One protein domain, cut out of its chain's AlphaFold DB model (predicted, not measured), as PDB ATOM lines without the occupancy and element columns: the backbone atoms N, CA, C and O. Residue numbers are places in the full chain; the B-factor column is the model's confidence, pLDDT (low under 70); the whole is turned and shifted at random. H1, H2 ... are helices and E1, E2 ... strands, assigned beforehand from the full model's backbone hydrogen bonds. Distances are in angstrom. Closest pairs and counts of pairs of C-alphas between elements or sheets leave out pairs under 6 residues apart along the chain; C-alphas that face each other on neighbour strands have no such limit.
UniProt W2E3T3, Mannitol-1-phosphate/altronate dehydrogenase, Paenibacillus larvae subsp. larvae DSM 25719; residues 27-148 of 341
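This is residues 27 to 148 of the 341 residues of the protein "Mannitol-1-phosphate/altronate dehydrogenase" of Paenibacillus larvae subsp. larvae DSM 25719 (UniProt W2E3T3). Two long helices cross steeply in the middle, H4 and H5; H6 folds back beside H5, H1 packs on the other side of H4, and a small parallel sheet of E1 and E2 lies near the beginning of H5. H3 packs on the far part of H5, and short H2 sits by the beginning of H4. The printed part has 122 residues with six named helices and two named strands, in the order H1 E1 H2 H3 H4 E2 H5 H6, and is mostly helix. It is compact, with a radius of gyration of the C-alphas of 13.6 A, and rounded, spanning 41 by 33 by 30 A.

H1, residues 27 to 37, touches H4, residues 80 to 94, at a steep tilt of 55 degrees, the same way; their closest C-alphas, of Glu 37 and Arg 91, are 4.5 A apart. E1, residues 43 to 46, and E2, residues 99 to 103, are parallel neighbours at 20 degrees, with N 44 and O 100 at 2.8 A and N 102 and O 44 at 2.8 A, within hydrogen-bond range. H2, residues 50 to 53, only just touches H4, with 3 pairs of C-alphas within 8 A, the closest being those of Ala 52 and Thr 80 at 6.4 A. With H3, residues 64 to 72, these elements form a strand-helix-strand unit, two parallel neighbour strands with helices between: E1, then H2, H3 and H4, then E2. H5, residues 110 to 127, touches H3 with its residues 121 to 125 alone, the closest C-alphas being those of Ile 70 and Gly 124 at 5.4 A. H4 and H5 touch, the closest C-alphas being those of Val 85 and Val 118 at 6.0 A, with a steep tilt of 69 degrees, only just short of about perpendicular. H6, residues 133 to 140, forms a helical hairpin with H5, at a shallow tilt of 4 degrees, opposite ways; C-alphas 122 and 136 are their closest, 6.9 A apart. H1 and H5 are apart. In H1, H3, H4, H5 and H6 every O i to N i+4 pair is within hydrogen-bond range; H2 is too short for one.

H1 begins at C-alpha 27 (6.842, -26.530, -10.352) and is 15.5 A long. H3 measures 12.2 A, H4 21.3 A and E2 13.0 A. H5 starts at C-alpha 110 (-5.086, -18.676, -37.112) and is 25.7 A long. H6, 10.7 A, ends at C-alpha 140 (8.019, -27.772, -40.719).

The C-alphas farthest apart, of Ser 40 and Asn 59, are 41.7 A from each other. The printed part has no cut and no long link. Residues 145 to 146 pair in parallel with residues 99 to 100 of E2. The mean pLDDT of the printed part is 96.9, and no printed residue is under 70.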
ATOM      1  N   GLU A  27       7.641 -25.319 -10.580       94.81
ATOM      2  CA  GLU A  27       6.842 -26.530 -10.352       94.81
ATOM      3  C   GLU A  27       5.807 -26.747 -11.467       94.81
ATOM      4  O   GLU A  27       5.841 -27.764 -12.158       94.81
ATOM      5  N   ASP A  28       4.940 -25.763 -11.712       96.06
ATOM      6  CA  ASP A  28       3.938 -25.831 -12.785       96.06
ATOM      7  C   ASP A  28       4.582 -25.883 -14.176       96.06
ATOM      8  O   ASP A  28       4.076 -26.541 -15.087       96.06
ATOM      9  N   TRP A  29       5.711 -25.193 -14.351       95.75
ATOM     10  CA  TRP A  29       6.469 -25.222 -15.596       95.75
ATOM     11  C   TRP A  29       6.960 -26.633 -15.924       95.75
ATOM     12  O   TRP A  29       6.743 -27.114 -17.037       95.75
ATOM     13  N   GLU A  30       7.572 -27.317 -14.955       95.69
ATOM     14  CA  GLU A  30       8.038 -28.699 -15.098       95.69
ATOM     15  C   GLU A  30       6.877 -29.661 -15.379       95.69
ATOM     16  O   GLU A  30       6.997 -30.513 -16.258       95.69
ATOM     17  N   LYS A  31       5.709 -29.469 -14.746       97.31
ATOM     18  CA  LYS A  31       4.505 -30.263 -15.056       97.31
ATOM     19  C   LYS A  31       4.078 -30.137 -16.515       97.31
ATOM     20  O   LYS A  31       3.754 -31.139 -17.151       97.31
ATOM     21  N   VAL A  32       4.088 -28.926 -17.069       97.25
ATOM     22  CA  VAL A  32       3.730 -28.722 -18.479       97.25
ATOM     23  C   VAL A  32       4.800 -29.279 -19.420       97.25
ATOM     24  O   VAL A  32       4.446 -29.843 -20.457       97.25
ATOM     25  N   VAL A  33       6.084 -29.211 -19.050       97.50
ATOM     26  CA  VAL A  33       7.158 -29.905 -19.783       97.50
ATOM     27  C   VAL A  33       6.893 -31.408 -19.832       97.50
ATOM     28  O   VAL A  33       6.863 -31.967 -20.928       97.50
ATOM     29  N   ASP A  34       6.620 -32.044 -18.690       98.00
ATOM     30  CA  ASP A  34       6.325 -33.481 -18.613       98.00
ATOM     31  C   ASP A  34       5.137 -33.874 -19.509       98.00
ATOM     32  O   ASP A  34       5.170 -34.900 -20.196       98.00
ATOM     33  N   ILE A  35       4.094 -33.038 -19.552       98.12
ATOM     34  CA  ILE A  35       2.921 -33.244 -20.414       98.12
ATOM     35  C   ILE A  35       3.306 -33.167 -21.896       98.12
ATOM     36  O   ILE A  35       2.929 -34.048 -22.670       98.12
ATOM     37  N   PHE A  36       4.073 -32.152 -22.305       98.44
ATOM     38  CA  PHE A  36       4.519 -32.006 -23.697       98.44
ATOM     39  C   PHE A  36       5.498 -33.096 -24.131       98.44
ATOM     40  O   PHE A  36       5.488 -33.510 -25.293       98.44
ATOM     41  N   GLU A  37       6.314 -33.599 -23.211       98.44
ATOM     42  CA  GLU A  37       7.197 -34.734 -23.443       98.44
ATOM     43  C   GLU A  37       6.435 -36.057 -23.593       98.44
ATOM     44  O   GLU A  37       6.931 -36.977 -24.247       98.44
ATOM     45  N   ASN A  38       5.225 -36.171 -23.036       98.12
ATOM     46  CA  ASN A  38       4.460 -37.412 -23.057       98.12
ATOM     47  C   ASN A  38       3.966 -37.764 -24.481       98.12
ATOM     48  O   ASN A  38       3.241 -36.979 -25.103       98.12
ATOM     49  N   PRO A  39       4.283 -38.961 -25.019       97.19
ATOM     50  CA  PRO A  39       3.785 -39.402 -26.324       97.19
ATOM     51  C   PRO A  39       2.254 -39.459 -26.441       97.19
ATOM     52  O   PRO A  39       1.744 -39.382 -27.560       97.19
ATOM     53  N   SER A  40       1.530 -39.592 -25.321       97.19
ATOM     54  CA  SER A  40       0.063 -39.601 -25.313       97.19
ATOM     55  C   SER A  40      -0.556 -38.229 -25.595       97.19
ATOM     56  O   SER A  40      -1.731 -38.175 -25.950       97.19
ATOM     57  N   LEU A  41       0.201 -37.128 -25.485       98.19
ATOM     58  CA  LEU A  41      -0.284 -35.807 -25.878       98.19
ATOM     59  C   LEU A  41      -0.413 -35.745 -27.407       98.19
ATOM     60  O   LEU A  41       0.587 -35.738 -28.133       98.19
ATOM     61  N   GLN A  42      -1.654 -35.725 -27.894       98.25
ATOM     62  CA  GLN A  42      -1.965 -35.734 -29.326       98.25
ATOM     63  C   GLN A  42      -2.102 -34.330 -29.921       98.25
ATOM     64  O   GLN A  42      -1.666 -34.078 -31.047       98.25
ATOM     65  N   LEU A  43      -2.687 -33.412 -29.155       98.50
ATOM     66  CA  LEU A  43      -2.905 -32.026 -29.544       98.50
ATOM     67  C   LEU A  43      -2.785 -31.092 -28.337       98.50
ATOM     68  O   LEU A  43      -3.010 -31.511 -27.202       98.50
ATOM     69  N   ALA A  44      -2.496 -29.824 -28.603       98.44
ATOM     70  CA  ALA A  44      -2.600 -28.724 -27.656       98.44
ATOM     71  C   ALA A  44      -3.463 -27.613 -28.272       98.44
ATOM     72  O   ALA A  44      -3.237 -27.215 -29.416       98.44
ATOM     73  N   THR A  45      -4.461 -27.132 -27.528       98.06
ATOM     74  CA  THR A  45      -5.362 -26.054 -27.963       98.06
ATOM     75  C   THR A  45      -5.004 -24.730 -27.293       98.06
ATOM     76  O   THR A  45      -4.690 -24.725 -26.103       98.06
ATOM     77  N   PHE A  46      -5.107 -23.610 -28.011       97.88
ATOM     78  CA  PHE A  46      -4.667 -22.296 -27.529       97.88
ATOM     79  C   PHE A  46      -5.747 -21.225 -27.681       97.88
ATOM     80  O   PHE A  46      -6.135 -20.892 -28.797       97.88
ATOM     81  N   SER A  47      -6.160 -20.646 -26.551       94.75
ATOM     82  CA  SER A  47      -7.015 -19.456 -26.454       94.75
ATOM     83  C   SER A  47      -6.268 -18.351 -25.696       94.75
ATOM     84  O   SER A  47      -6.527 -18.085 -24.519       94.75
ATOM     85  N   ILE A  48      -5.255 -17.778 -26.344       93.50
ATOM     86  CA  ILE A  48      -4.267 -16.853 -25.762       93.50
ATOM     87  C   ILE A  48      -4.442 -15.409 -26.250       93.50
ATOM     88  O   ILE A  48      -3.623 -14.544 -25.936       93.50
ATOM     89  N   THR A  49      -5.539 -15.125 -26.958       89.50
ATOM     90  CA  THR A  49      -5.866 -13.874 -27.655       89.50
ATOM     91  C   THR A  49      -4.990 -13.604 -28.881       89.50
ATOM     92  O   THR A  49      -3.805 -13.926 -28.906       89.50
ATOM     93  N   GLU A  50      -5.547 -12.914 -29.882       88.38
ATOM     94  CA  GLU A  50      -4.839 -12.525 -31.118       88.38
ATOM     95  C   GLU A  50      -3.508 -11.800 -30.839       88.38
ATOM     96  O   GLU A  50      -2.521 -11.983 -31.552       88.38
ATOM     97  N   LYS A  51      -3.449 -11.008 -29.759       87.69
ATOM     98  CA  LYS A  51      -2.263 -10.224 -29.392       87.69
ATOM     99  C   LYS A  51      -1.046 -11.101 -29.104       87.69
ATOM    100  O   LYS A  51       0.059 -10.690 -29.434       87.69
ATOM    101  N   ALA A  52      -1.232 -12.292 -28.535       92.12
ATOM    102  CA  ALA A  52      -0.117 -13.173 -28.195       92.12
ATOM    103  C   ALA A  52       0.572 -13.772 -29.431       92.12
ATOM    104  O   ALA A  52       1.742 -14.129 -29.355       92.12
ATOM    105  N   TYR A  53      -0.111 -13.850 -30.578       95.69
ATOM    106  CA  TYR A  53       0.486 -14.336 -31.826       95.69
ATOM    107  C   TYR A  53       1.279 -13.245 -32.555       95.69
ATOM    108  O   TYR A  53       2.068 -13.564 -33.438       95.69
ATOM    109  N   LYS A  54       1.117 -11.964 -32.197       93.19
ATOM    110  CA  LYS A  54       1.819 -10.850 -32.846       93.19
ATOM    111  C   LYS A  54       3.167 -10.606 -32.177       93.19
ATOM    112  O   LYS A  54       3.238 -10.161 -31.040       93.19
ATOM    113  N   LEU A  55       4.245 -10.857 -32.918       96.75
ATOM    114  CA  LEU A  55       5.619 -10.650 -32.438       96.75
ATOM    115  C   LEU A  55       6.152  -9.226 -32.659       96.75
ATOM    116  O   LEU A  55       7.261  -8.918 -32.224       96.75
ATOM    117  N   HIS A  56       5.384  -8.381 -33.346       95.06
ATOM    118  CA  HIS A  56       5.749  -7.008 -33.680       95.06
ATOM    119  C   HIS A  56       4.687  -6.038 -33.161       95.06
ATOM    120  O   HIS A  56       3.519  -6.408 -33.003       95.06
ATOM    121  N   ASP A  57       5.101  -4.806 -32.889       92.12
ATOM    122  CA  ASP A  57       4.212  -3.708 -32.540       92.12
ATOM    123  C   ASP A  57       3.555  -3.076 -33.783       92.12
ATOM    124  O   ASP A  57       3.684  -3.558 -34.911       92.12
ATOM    125  N   ILE A  58       2.815  -1.984 -33.574       86.25
ATOM    126  CA  ILE A  58       2.111  -1.265 -34.643       86.25
ATOM    127  C   ILE A  58       3.051  -0.569 -35.645       86.25
ATOM    128  O   ILE A  58       2.633  -0.298 -36.768       86.25
ATOM    129  N   ASN A  59       4.301  -0.292 -35.261       90.94
ATOM    130  CA  ASN A  59       5.316   0.306 -36.132       90.94
ATOM    131  C   ASN A  59       6.062  -0.758 -36.955       90.94
ATOM    132  O   ASN A  59       6.828  -0.417 -37.853       90.94
ATOM    133  N   GLY A  60       5.817  -2.041 -36.668       92.19
ATOM    134  CA  GLY A  60       6.506  -3.168 -37.286       92.19
ATOM    135  C   GLY A  60       7.799  -3.556 -36.570       92.19
ATOM    136  O   GLY A  60       8.494  -4.457 -37.042       92.19
ATOM    137  N   ASP A  61       8.109  -2.935 -35.430       96.00
ATOM    138  CA  ASP A  61       9.269  -3.293 -34.622       96.00
ATOM    139  C   ASP A  61       8.969  -4.548 -33.805       96.00
ATOM    140  O   ASP A  61       7.877  -4.729 -33.265       96.00
ATOM    141  N   MET A  62       9.944  -5.452 -33.703       96.94
ATOM    142  CA  MET A  62       9.792  -6.654 -32.886       96.94
ATOM    143  C   MET A  62       9.651  -6.265 -31.412       96.94
ATOM    144  O   MET A  62      10.436  -5.469 -30.896       96.94
ATOM    145  N   LEU A  63       8.678  -6.860 -30.718       97.62
ATOM    146  CA  LEU A  63       8.437  -6.579 -29.304       97.62
ATOM    147  C   LEU A  63       9.705  -6.838 -28.480       97.62
ATOM    148  O   LEU A  63      10.362  -7.866 -28.650       97.62
ATOM    149  N   SER A  64      10.020  -5.948 -27.536       97.31
ATOM    150  CA  SER A  64      11.239  -6.040 -26.716       97.31
ATOM    151  C   SER A  64      11.384  -7.391 -26.007       97.31
ATOM    152  O   SER A  64      12.463  -7.977 -26.017       97.31
ATOM    153  N   VAL A  65      10.282  -7.932 -25.478       96.75
ATOM    154  CA  VAL A  65      10.245  -9.262 -24.850       96.75
ATOM    155  C   VAL A  65      10.607 -10.388 -25.828       96.75
ATOM    156  O   VAL A  65      11.291 -11.330 -25.447       96.75
ATOM    157  N   VAL A  66      10.212 -10.275 -27.099       97.94
ATOM    158  CA  VAL A  66      10.538 -11.263 -28.139       97.94
ATOM    159  C   VAL A  66      12.013 -11.164 -28.527       97.94
ATOM    160  O   VAL A  66      12.676 -12.187 -28.690       97.94
ATOM    161  N   VAL A  67      12.554  -9.945 -28.629       98.06
ATOM    162  CA  VAL A  67      13.990  -9.728 -28.873       98.06
ATOM    163  C   VAL A  67      14.830 -10.333 -27.745       98.06
ATOM    164  O   VAL A  67      15.816 -11.018 -28.019       98.06
ATOM    165  N   GLU A  68      14.434 -10.112 -26.486       97.81
ATOM    166  CA  GLU A  68      15.077 -10.719 -25.315       97.81
ATOM    167  C   GLU A  68      15.020 -12.251 -25.365       97.81
ATOM    168  O   GLU A  68      16.058 -12.892 -25.220       97.81
ATOM    169  N   ASP A  69      13.847 -12.836 -25.620       97.81
ATOM    170  CA  ASP A  69      13.675 -14.292 -25.691       97.81
ATOM    171  C   ASP A  69      14.489 -14.926 -26.833       97.81
ATOM    172  O   ASP A  69      15.081 -15.992 -26.667       97.81
ATOM    173  N   ILE A  70      14.579 -14.280 -28.002       98.38
ATOM    174  CA  ILE A  70      15.419 -14.767 -29.109       98.38
ATOM    175  C   ILE A  70      16.904 -14.689 -28.738       98.38
ATOM    176  O   ILE A  70      17.670 -15.610 -29.035       98.38
ATOM    177  N   LYS A  71      17.323 -13.593 -28.094       97.88
ATOM    178  CA  LYS A  71      18.716 -13.375 -27.681       97.88
ATOM    179  C   LYS A  71      19.153 -14.355 -26.591       97.88
ATOM    180  O   LYS A  71      20.274 -14.849 -26.653       97.88
ATOM    181  N   ASN A  72      18.290 -14.615 -25.613       96.94
ATOM    182  CA  ASN A  72      18.590 -15.468 -24.460       96.94
ATOM    183  C   ASN A  72      18.334 -16.960 -24.736       96.94
ATOM    184  O   ASN A  72      18.745 -17.807 -23.943       96.94
ATOM    185  N   GLY A  73      17.690 -17.287 -25.859       96.56
ATOM    186  CA  GLY A  73      17.424 -18.664 -26.247       96.56
ATOM    187  C   GLY A  73      16.289 -19.302 -25.435       96.56
ATOM    188  O   GLY A  73      15.449 -18.599 -24.876       96.56
ATOM    189  N   PRO A  74      16.254 -20.641 -25.334       95.44
ATOM    190  CA  PRO A  74      15.208 -21.376 -24.619       95.44
ATOM    191  C   PRO A  74      15.291 -21.253 -23.082       95.44
ATOM    192  O   PRO A  74      14.577 -21.959 -22.373       95.44
ATOM    193  N   VAL A  75      16.158 -20.390 -22.540       89.38
ATOM    194  CA  VAL A  75      16.328 -20.213 -21.093       89.38
ATOM    195  C   VAL A  75      15.249 -19.270 -20.558       89.38
ATOM    196  O   VAL A  75      15.330 -18.058 -20.739       89.38
ATOM    197  N   ALA A  76      14.258 -19.839 -19.865       90.19
ATOM    198  CA  ALA A  76      13.184 -19.112 -19.179       90.19
ATOM    199  C   ALA A  76      12.434 -18.074 -20.056       90.19
ATOM    200  O   ALA A  76      12.272 -16.924 -19.627       90.19
ATOM    201  N   PRO A  77      11.942 -18.452 -21.255       95.00
ATOM    202  CA  PRO A  77      11.263 -17.523 -22.157       95.00
ATOM    203  C   PRO A  77      10.038 -16.871 -21.501       95.00
ATOM    204  O   PRO A  77       9.301 -17.501 -20.734       95.00
ATOM    205  N   LYS A  78       9.807 -15.592 -21.808       95.25
ATOM    206  CA  LYS A  78       8.734 -14.791 -21.196       95.25
ATOM    207  C   LYS A  78       7.516 -14.644 -22.097       95.25
ATOM    208  O   LYS A  78       6.390 -14.625 -21.605       95.25
ATOM    209  N   HIS A  79       7.721 -14.490 -23.399       96.38
ATOM    210  CA  HIS A  79       6.636 -14.337 -24.355       96.38
ATOM    211  C   HIS A  79       5.937 -15.682 -24.581       96.38
ATOM    212  O   HIS A  79       6.595 -16.702 -24.766       96.38
ATOM    213  N   THR A  80       4.603 -15.692 -24.624       96.44
ATOM    214  CA  THR A  80       3.799 -16.925 -24.705       96.44
ATOM    215  C   THR A  80       4.202 -17.823 -25.877       96.44
ATOM    216  O   THR A  80       4.381 -19.022 -25.693       96.44
ATOM    217  N   ILE A  81       4.431 -17.261 -27.070       98.12
ATOM    218  CA  ILE A  81       4.897 -18.053 -28.223       98.12
ATOM    219  C   ILE A  81       6.286 -18.646 -27.969       98.12
ATOM    220  O   ILE A  81       6.512 -19.804 -28.302       98.12
ATOM    221  N   SER A  82       7.197 -17.909 -27.332       98.25
ATOM    222  CA  SER A  82       8.525 -18.421 -26.980       98.25
ATOM    223  C   SER A  82       8.442 -19.583 -25.987       98.25
ATOM    224  O   SER A  82       9.169 -20.563 -26.124       98.25
ATOM    225  N   GLN A  83       7.519 -19.520 -25.022       97.88
ATOM    226  CA  GLN A  83       7.241 -20.624 -24.093       97.88
ATOM    227  C   GLN A  83       6.700 -21.856 -24.832       97.88
ATOM    228  O   GLN A  83       7.148 -22.973 -24.591       97.88
ATOM    229  N   ILE A  84       5.802 -21.659 -25.802       98.44
ATOM    230  CA  ILE A  84       5.280 -22.744 -26.645       98.44
ATOM    231  C   ILE A  84       6.394 -23.386 -27.483       98.44
ATOM    232  O   ILE A  84       6.479 -24.612 -27.551       98.44
ATOM    233  N   VAL A  85       7.278 -22.584 -28.091       98.81
ATOM    234  CA  VAL A  85       8.428 -23.104 -28.854       98.81
ATOM    235  C   VAL A  85       9.366 -23.892 -27.939       98.81
ATOM    236  O   VAL A  85       9.874 -24.934 -28.345       98.81
ATOM    237  N   TYR A  86       9.548 -23.452 -26.692       98.62
ATOM    238  CA  TYR A  86      10.292 -24.209 -25.688       98.62
ATOM    239  C   TYR A  86       9.648 -25.572 -25.403       98.62
ATOM    240  O   TYR A  86      10.342 -26.583 -25.441       98.62
ATOM    241  N   PHE A  87       8.331 -25.653 -25.197       98.62
ATOM    242  CA  PHE A  87       7.671 -26.944 -24.966       98.62
ATOM    243  C   PHE A  87       7.769 -27.890 -26.174       98.62
ATOM    244  O   PHE A  87       8.003 -29.090 -26.013       98.62
ATOM    245  N   LEU A  88       7.675 -27.355 -27.396       98.81
ATOM    246  CA  LEU A  88       7.929 -28.124 -28.618       98.81
ATOM    247  C   LEU A  88       9.384 -28.604 -28.706       98.81
ATOM    248  O   LEU A  88       9.618 -29.730 -29.145       98.81
ATOM    249  N   LEU A  89      10.348 -27.790 -28.267       98.88
ATOM    250  CA  LEU A  89      11.760 -28.167 -28.190       98.88
ATOM    251  C   LEU A  89      11.984 -29.303 -27.182       98.88
ATOM    252  O   LEU A  89      12.701 -30.251 -27.494       98.88
ATOM    253  N   GLN A  90      11.331 -29.262 -26.017       98.62
ATOM    254  CA  GLN A  90      11.399 -30.347 -25.030       98.62
ATOM    255  C   GLN A  90      10.835 -31.655 -25.598       98.62
ATOM    256  O   GLN A  90      11.496 -32.693 -25.543       98.62
ATOM    257  N   ARG A  91       9.674 -31.597 -26.264       98.69
ATOM    258  CA  ARG A  91       9.108 -32.755 -26.971       98.69
ATOM    259  C   ARG A  91      10.052 -33.294 -28.051       98.69
ATOM    260  O   ARG A  91      10.267 -34.506 -28.127       98.69
ATOM    261  N   PHE A  92      10.632 -32.408 -28.862       98.81
ATOM    262  CA  PHE A  92      11.609 -32.764 -29.893       98.81
ATOM    263  C   PHE A  92      12.814 -33.501 -29.296       98.81
ATOM    264  O   PHE A  92      13.123 -34.609 -29.730       98.81
ATOM    265  N   ASN A  93      13.425 -32.941 -28.250       98.56
ATOM    266  CA  ASN A  93      14.583 -33.528 -27.576       98.56
ATOM    267  C   ASN A  93      14.261 -34.872 -26.911       98.56
ATOM    268  O   ASN A  93      15.121 -35.752 -26.853       98.56
ATOM    269  N   LYS A  94      13.032 -35.046 -26.409       98.56
ATOM    270  CA  LYS A  94      12.622 -36.277 -25.731       98.56
ATOM    271  C   LYS A  94      12.351 -37.425 -26.695       98.56
ATOM    272  O   LYS A  94      12.755 -38.556 -26.427       98.56
ATOM    273  N   ASN A  95      11.581 -37.175 -27.752       97.88
ATOM    274  CA  ASN A  95      11.098 -38.240 -28.634       97.88
ATOM    275  C   ASN A  95      10.628 -37.787 -30.024       97.88
ATOM    276  O   ASN A  95      10.338 -38.659 -30.846       97.88
ATOM    277  N   ALA A  96      10.515 -36.477 -30.277       98.19
ATOM    278  CA  ALA A  96      10.017 -35.906 -31.531       98.19
ATOM    279  C   ALA A  96       8.698 -36.541 -32.018       98.19
ATOM    280  O   ALA A  96       8.482 -36.730 -33.218       98.19
ATOM    281  N   LYS A  97       7.813 -36.925 -31.085       98.38
ATOM    282  CA  LYS A  97       6.519 -37.522 -31.426       98.38
ATOM    283  C   LYS A  97       5.587 -36.486 -32.047       98.38
ATOM    284  O   LYS A  97       5.618 -35.333 -31.620       98.38
ATOM    285  N   PRO A  98       4.701 -36.884 -32.974       98.75
ATOM    286  CA  PRO A  98       3.831 -35.921 -33.622       98.75
ATOM    287  C   PRO A  98       2.895 -35.180 -32.651       98.75
ATOM    288  O   PRO A  98       2.580 -35.702 -31.579       98.75
ATOM    289  N   ILE A  99       2.445 -33.977 -33.011       98.81
ATOM    290  CA  ILE A  99       1.496 -33.156 -32.242       98.81
ATOM    291  C   ILE A  99       0.747 -32.164 -33.153       98.81
ATOM    292  O   ILE A  99       1.294 -31.652 -34.132       98.81
ATOM    293  N   ALA A 100      -0.516 -31.876 -32.829       98.88
ATOM    294  CA  ALA A 100      -1.268 -30.771 -33.427       98.88
ATOM    295  C   ALA A 100      -1.333 -29.554 -32.495       98.88
ATOM    296  O   ALA A 100      -1.712 -29.673 -31.331       98.88
ATOM    297  N   MET A 101      -1.005 -28.376 -33.018       98.81
ATOM    298  CA  MET A 101      -1.025 -27.095 -32.312       98.81
ATOM    299  C   MET A 101      -2.215 -26.273 -32.818       98.81
ATOM    300  O   MET A 101      -2.141 -25.615 -33.853       98.81
ATOM    301  N   VAL A 102      -3.344 -26.350 -32.116       98.56
ATOM    302  CA  VAL A 102      -4.636 -25.838 -32.593       98.56
ATOM    303  C   VAL A 102      -4.948 -24.503 -31.929       98.56
ATOM    304  O   VAL A 102      -5.234 -24.447 -30.735       98.56
ATOM    305  N   SER A 103      -4.937 -23.411 -32.688       98.19
ATOM    306  CA  SER A 103      -5.492 -22.156 -32.177       98.19
ATOM    307  C   SER A 103      -7.018 -22.252 -32.119       98.19
ATOM    308  O   SER A 103      -7.654 -22.744 -33.053       98.19
ATOM    309  N   THR A 104      -7.607 -21.794 -31.018       95.81
ATOM    310  CA  THR A 104      -9.055 -21.598 -30.844       95.81
ATOM    311  C   THR A 104      -9.406 -20.116 -30.659       95.81
ATOM    312  O   THR A 104     -10.516 -19.773 -30.255       95.81
ATOM    313  N   ASP A 105      -8.466 -19.221 -30.980       94.06
ATOM    314  CA  ASP A 105      -8.664 -17.774 -30.985       94.06
ATOM    315  C   ASP A 105      -9.333 -17.295 -32.286       94.06
ATOM    316  O   ASP A 105      -9.113 -17.831 -33.375       94.06
ATOM    317  N   ASN A 106     -10.158 -16.250 -32.172       89.38
ATOM    318  CA  ASN A 106     -11.018 -15.758 -33.252       89.38
ATOM    319  C   ASN A 106     -10.313 -14.733 -34.159       89.38
ATOM    320  O   ASN A 106     -10.590 -13.534 -34.078       89.38
ATOM    321  N   PHE A 107      -9.421 -15.207 -35.027       90.81
ATOM    322  CA  PHE A 107      -8.836 -14.415 -36.109       90.81
ATOM    323  C   PHE A 107      -8.540 -15.294 -37.334       90.81
ATOM    324  O   PHE A 107      -8.324 -16.498 -37.211       90.81
ATOM    325  N   SER A 108      -8.551 -14.698 -38.525       92.25
ATOM    326  CA  SER A 108      -8.460 -15.450 -39.781       92.25
ATOM    327  C   SER A 108      -7.105 -16.132 -39.961       92.25
ATOM    328  O   SER A 108      -6.060 -15.577 -39.613       92.25
ATOM    329  N   GLN A 109      -7.114 -17.326 -40.558       95.75
ATOM    330  CA  GLN A 109      -5.905 -18.121 -40.822       95.75
ATOM    331  C   GLN A 109      -5.068 -18.371 -39.555       95.75
ATOM    332  O   GLN A 109      -3.836 -18.318 -39.584       95.75
ATOM    333  N   ASN A 110      -5.733 -18.606 -38.421       97.06
ATOM    334  CA  ASN A 110      -5.086 -18.676 -37.112       97.06
ATOM    335  C   ASN A 110      -3.960 -19.714 -37.016       97.06
ATOM    336  O   ASN A 110      -2.897 -19.402 -36.482       97.06
ATOM    337  N   GLY A 111      -4.128 -20.892 -37.620       98.12
ATOM    338  CA  GLY A 111      -3.070 -21.901 -37.710       98.12
ATOM    339  C   GLY A 111      -1.827 -21.402 -38.458       98.12
ATOM    340  O   GLY A 111      -0.703 -21.619 -38.008       98.12
ATOM    341  N   LYS A 112      -1.998 -20.646 -39.551       97.94
ATOM    342  CA  LYS A 112      -0.873 -20.062 -40.301       97.94
ATOM    343  C   LYS A 112      -0.119 -19.029 -39.476       97.94
ATOM    344  O   LYS A 112       1.096 -19.132 -39.371       97.94
ATOM    345  N   GLN A 113      -0.814 -18.061 -38.877       97.94
ATOM    346  CA  GLN A 113      -0.137 -17.032 -38.077       97.94
ATOM    347  C   GLN A 113       0.533 -17.643 -36.840       97.94
ATOM    348  O   GLN A 113       1.606 -17.206 -36.430       97.94
ATOM    349  N   PHE A 114      -0.068 -18.688 -36.259       98.56
ATOM    350  CA  PHE A 114       0.552 -19.424 -35.166       98.56
ATOM    351  C   PHE A 114       1.852 -20.102 -35.609       98.56
ATOM    352  O   PHE A 114       2.886 -19.906 -34.966       98.56
ATOM    353  N   TRP A 115       1.835 -20.817 -36.737       98.62
ATOM    354  CA  TRP A 115       3.039 -21.402 -37.322       98.62
ATOM    355  C   TRP A 115       4.106 -20.341 -37.626       98.62
ATOM    356  O   TRP A 115       5.253 -20.502 -37.218       98.62
ATOM    357  N   GLU A 116       3.742 -19.227 -38.270       98.62
ATOM    358  CA  GLU A 116       4.673 -18.139 -38.608       98.62
ATOM    359  C   GLU A 116       5.372 -17.582 -37.359       98.62
ATOM    360  O   GLU A 116       6.593 -17.391 -37.356       98.62
ATOM    361  N   SER A 117       4.626 -17.380 -36.273       98.56
ATOM    362  CA  SER A 117       5.178 -16.884 -35.013       98.56
ATOM    363  C   SER A 117       6.059 -17.915 -34.309       98.56
ATOM    364  O   SER A 117       7.132 -17.558 -33.821       98.56
ATOM    365  N   VAL A 118       5.676 -19.195 -34.307       98.81
ATOM    366  CA  VAL A 118       6.533 -20.278 -33.791       98.81
ATOM    367  C   VAL A 118       7.841 -20.355 -34.580       98.81
ATOM    368  O   VAL A 118       8.924 -20.346 -33.991       98.81
ATOM    369  N   MET A 119       7.761 -20.346 -35.911       98.81
ATOM    370  CA  MET A 119       8.928 -20.400 -36.790       98.81
ATOM    371  C   MET A 119       9.845 -19.197 -36.608       98.81
ATOM    372  O   MET A 119      11.066 -19.349 -36.620       98.81
ATOM    373  N   LYS A 120       9.293 -18.000 -36.384       98.69
ATOM    374  CA  LYS A 120      10.097 -16.796 -36.156       98.69
ATOM    375  C   LYS A 120      10.971 -16.909 -34.906       98.69
ATOM    376  O   LYS A 120      12.136 -16.512 -34.958       98.69
ATOM    377  N   ILE A 121      10.435 -17.455 -33.810       98.81
ATOM    378  CA  ILE A 121      11.216 -17.715 -32.593       98.81
ATOM    379  C   ILE A 121      12.245 -18.818 -32.846       98.81
ATOM    380  O   ILE A 121      13.427 -18.625 -32.562       98.81
ATOM    381  N   ALA A 122      11.819 -19.947 -33.423       98.81
ATOM    382  CA  ALA A 122      12.680 -21.106 -33.645       98.81
ATOM    383  C   ALA A 122      13.876 -20.784 -34.561       98.81
ATOM    384  O   ALA A 122      15.010 -21.145 -34.246       98.81
ATOM    385  N   GLU A 123      13.661 -20.039 -35.649       98.75
ATOM    386  CA  GLU A 123      14.738 -19.573 -36.533       98.75
ATOM    387  C   GLU A 123      15.655 -18.554 -35.841       98.75
ATOM    388  O   GLU A 123      16.867 -18.560 -36.055       98.75
ATOM    389  N   GLY A 124      15.106 -17.704 -34.965       98.62
ATOM    390  CA  GLY A 124      15.901 -16.819 -34.110       98.62
ATOM    391  C   GLY A 124      16.842 -17.604 -33.190       98.62
ATOM    392  O   GLY A 124      18.037 -17.310 -33.120       98.62
ATOM    393  N   TRP A 125      16.328 -18.650 -32.542       98.75
ATOM    394  CA  TRP A 125      17.122 -19.552 -31.710       98.75
ATOM    395  C   TRP A 125      18.159 -20.336 -32.517       98.75
ATOM    396  O   TRP A 125      19.301 -20.460 -32.070       98.75
ATOM    397  N   LYS A 126      17.814 -20.808 -33.721       98.75
ATOM    398  CA  LYS A 126      18.751 -21.498 -34.621       98.75
ATOM    399  C   LYS A 126      19.891 -20.580 -35.041       98.75
ATOM    400  O   LYS A 126      21.053 -20.971 -34.956       98.75
ATOM    401  N   LYS A 127      19.581 -19.344 -35.448       98.56
ATOM    402  CA  LYS A 127      20.582 -18.340 -35.840       98.56
ATOM    403  C   LYS A 127      21.585 -18.055 -34.719       98.56
ATOM    404  O   LYS A 127      22.761 -17.848 -35.001       98.56
ATOM    405  N   ASN A 128      21.124 -18.068 -33.470       98.19
ATOM    406  CA  ASN A 128      21.960 -17.850 -32.289       98.19
ATOM    407  C   ASN A 128      22.627 -19.137 -31.758       98.19
ATOM    408  O   ASN A 128      23.329 -19.082 -30.754       98.19
ATOM    409  N   GLY A 129      22.439 -20.284 -32.423       98.19
ATOM    410  CA  GLY A 129      23.082 -21.553 -32.072       98.19
ATOM    411  C   GLY A 129      22.439 -22.314 -30.908       98.19
ATOM    412  O   GLY A 129      23.049 -23.248 -30.397       98.19
ATOM    413  N   PHE A 130      21.224 -21.950 -30.485       98.56
ATOM    414  CA  PHE A 130      20.526 -22.618 -29.379       98.56
ATOM    415  C   PHE A 130      19.799 -23.904 -29.788       98.56
ATOM    416  O   PHE A 130      19.557 -24.762 -28.943       98.56
ATOM    417  N   VAL A 131      19.428 -24.038 -31.065       98.50
ATOM    418  CA  VAL A 131      18.735 -25.219 -31.609       98.50
ATOM    419  C   VAL A 131      19.342 -25.628 -32.949       98.50
ATOM    420  O   VAL A 131      19.958 -24.818 -33.643       98.50
ATOM    421  N   THR A 132      19.177 -26.897 -33.322       98.38
ATOM    422  CA  THR A 132      19.730 -27.468 -34.559       98.38
ATOM    423  C   THR A 132      18.767 -27.308 -35.741       98.38
ATOM    424  O   THR A 132      17.583 -27.018 -35.569       98.38
ATOM    425  N   ASN A 133      19.251 -27.552 -36.967       98.69
ATOM    426  CA  ASN A 133      18.379 -27.571 -38.150       98.69
ATOM    427  C   ASN A 133      17.297 -28.660 -38.076       98.69
ATOM    428  O   ASN A 133      16.209 -28.467 -38.601       98.69
ATOM    429  N   GLN A 134      17.567 -29.764 -37.374       98.75
ATOM    430  CA  GLN A 134      16.614 -30.860 -37.194       98.75
ATOM    431  C   GLN A 134      15.362 -30.421 -36.423       98.75
ATOM    432  O   GLN A 134      14.276 -30.921 -36.695       98.75
ATOM    433  N   PHE A 135      15.483 -29.460 -35.499       98.88
ATOM    434  CA  PHE A 135      14.314 -28.900 -34.817       98.88
ATOM    435  C   PHE A 135      13.434 -28.086 -35.778       98.88
ATOM    436  O   PHE A 135      12.212 -28.166 -35.720       98.88
ATOM    437  N   ILE A 136      14.044 -27.351 -36.710       98.81
ATOM    438  CA  ILE A 136      13.307 -26.627 -37.755       98.81
ATOM    439  C   ILE A 136      12.618 -27.601 -38.714       98.81
ATOM    440  O   ILE A 136      11.449 -27.421 -39.041       98.81
ATOM    441  N   GLU A 137      13.312 -28.661 -39.134       98.75
ATOM    442  CA  GLU A 137      12.729 -29.732 -39.953       98.75
ATOM    443  C   GLU A 137      11.544 -30.395 -39.234       98.75
ATOM    444  O   GLU A 137      10.490 -30.589 -39.832       98.75
ATOM    445  N   TYR A 138      11.666 -30.647 -37.928       98.88
ATOM    446  CA  TYR A 138      10.577 -31.161 -37.098       98.88
ATOM    447  C   TYR A 138       9.351 -30.232 -37.076       98.88
ATOM    448  O   TYR A 138       8.231 -30.706 -37.243       98.88
ATOM    449  N   LEU A 139       9.547 -28.919 -36.910       98.81
ATOM    450  CA  LEU A 139       8.459 -27.929 -36.885       98.81
ATOM    451  C   LEU A 139       7.799 -27.684 -38.251       98.81
ATOM    452  O   LEU A 139       6.694 -27.146 -38.308       98.81
ATOM    453  N   THR A 140       8.489 -28.011 -39.344       98.50
ATOM    454  CA  THR A 140       8.019 -27.772 -40.719       98.50
ATOM    455  C   THR A 140       7.462 -29.024 -41.390       98.50
ATOM    456  O   THR A 140       6.735 -28.907 -42.376       98.50
ATOM    457  N   ASP A 141       7.749 -30.215 -40.861       98.50
ATOM    458  CA  ASP A 141       7.108 -31.451 -41.295       98.50
ATOM    459  C   ASP A 141       5.706 -31.558 -40.687       98.50
ATOM    460  O   ASP A 141       5.522 -31.925 -39.530       98.50
ATOM    461  N   ASP A 142       4.704 -31.303 -41.519       97.06
ATOM    462  CA  ASP A 142       3.282 -31.393 -41.193       97.06
ATOM    463  C   ASP A 142       2.816 -32.777 -40.691       97.06
ATOM    464  O   ASP A 142       1.725 -32.900 -40.125       97.06
ATOM    465  N   ARG A 143       3.619 -33.831 -40.900       98.19
ATOM    466  CA  ARG A 143       3.386 -35.183 -40.357       98.19
ATOM    467  C   ARG A 143       3.917 -35.339 -38.932       98.19
ATOM    468  O   ARG A 143       3.657 -36.360 -38.302       98.19
ATOM    469  N   LEU A 144       4.684 -34.368 -38.445       98.69
ATOM    470  CA  LEU A 144       5.237 -34.309 -37.096       98.69
ATOM    471  C   LEU A 144       4.567 -33.176 -36.319       98.69
ATOM    472  O   LEU A 144       3.927 -33.436 -35.308       98.69
ATOM    473  N   VAL A 145       4.620 -31.939 -36.805       98.88
ATOM    474  CA  VAL A 145       3.963 -30.802 -36.153       98.88
ATOM    475  C   VAL A 145       3.022 -30.139 -37.136       98.88
ATOM    476  O   VAL A 145       3.423 -29.717 -38.212       98.88
ATOM    477  N   SER A 146       1.757 -30.027 -36.752       98.81
ATOM    478  CA  SER A 146       0.739 -29.366 -37.569       98.81
ATOM    479  C   SER A 146       0.146 -28.173 -36.837       98.81
ATOM    480  O   SER A 146       0.057 -28.169 -35.609       98.81
ATOM    481  N   PHE A 147      -0.305 -27.184 -37.608       98.81
ATOM    482  CA  PHE A 147      -1.008 -26.004 -37.107       98.81
ATOM    483  C   PHE A 147      -2.359 -25.870 -37.823       98.81
ATOM    484  O   PHE A 147      -2.474 -25.075 -38.764       98.81
ATOM    485  N   PRO A 148      -3.361 -26.690 -37.450       98.56
ATOM    486  CA  PRO A 148      -4.667 -26.684 -38.098       98.56
ATOM    487  C   PRO A 148      -5.331 -25.314 -38.037       98.56
ATOM    488  O   PRO A 148      -5.312 -24.648 -36.999       98.56
TER     489      PRO A 148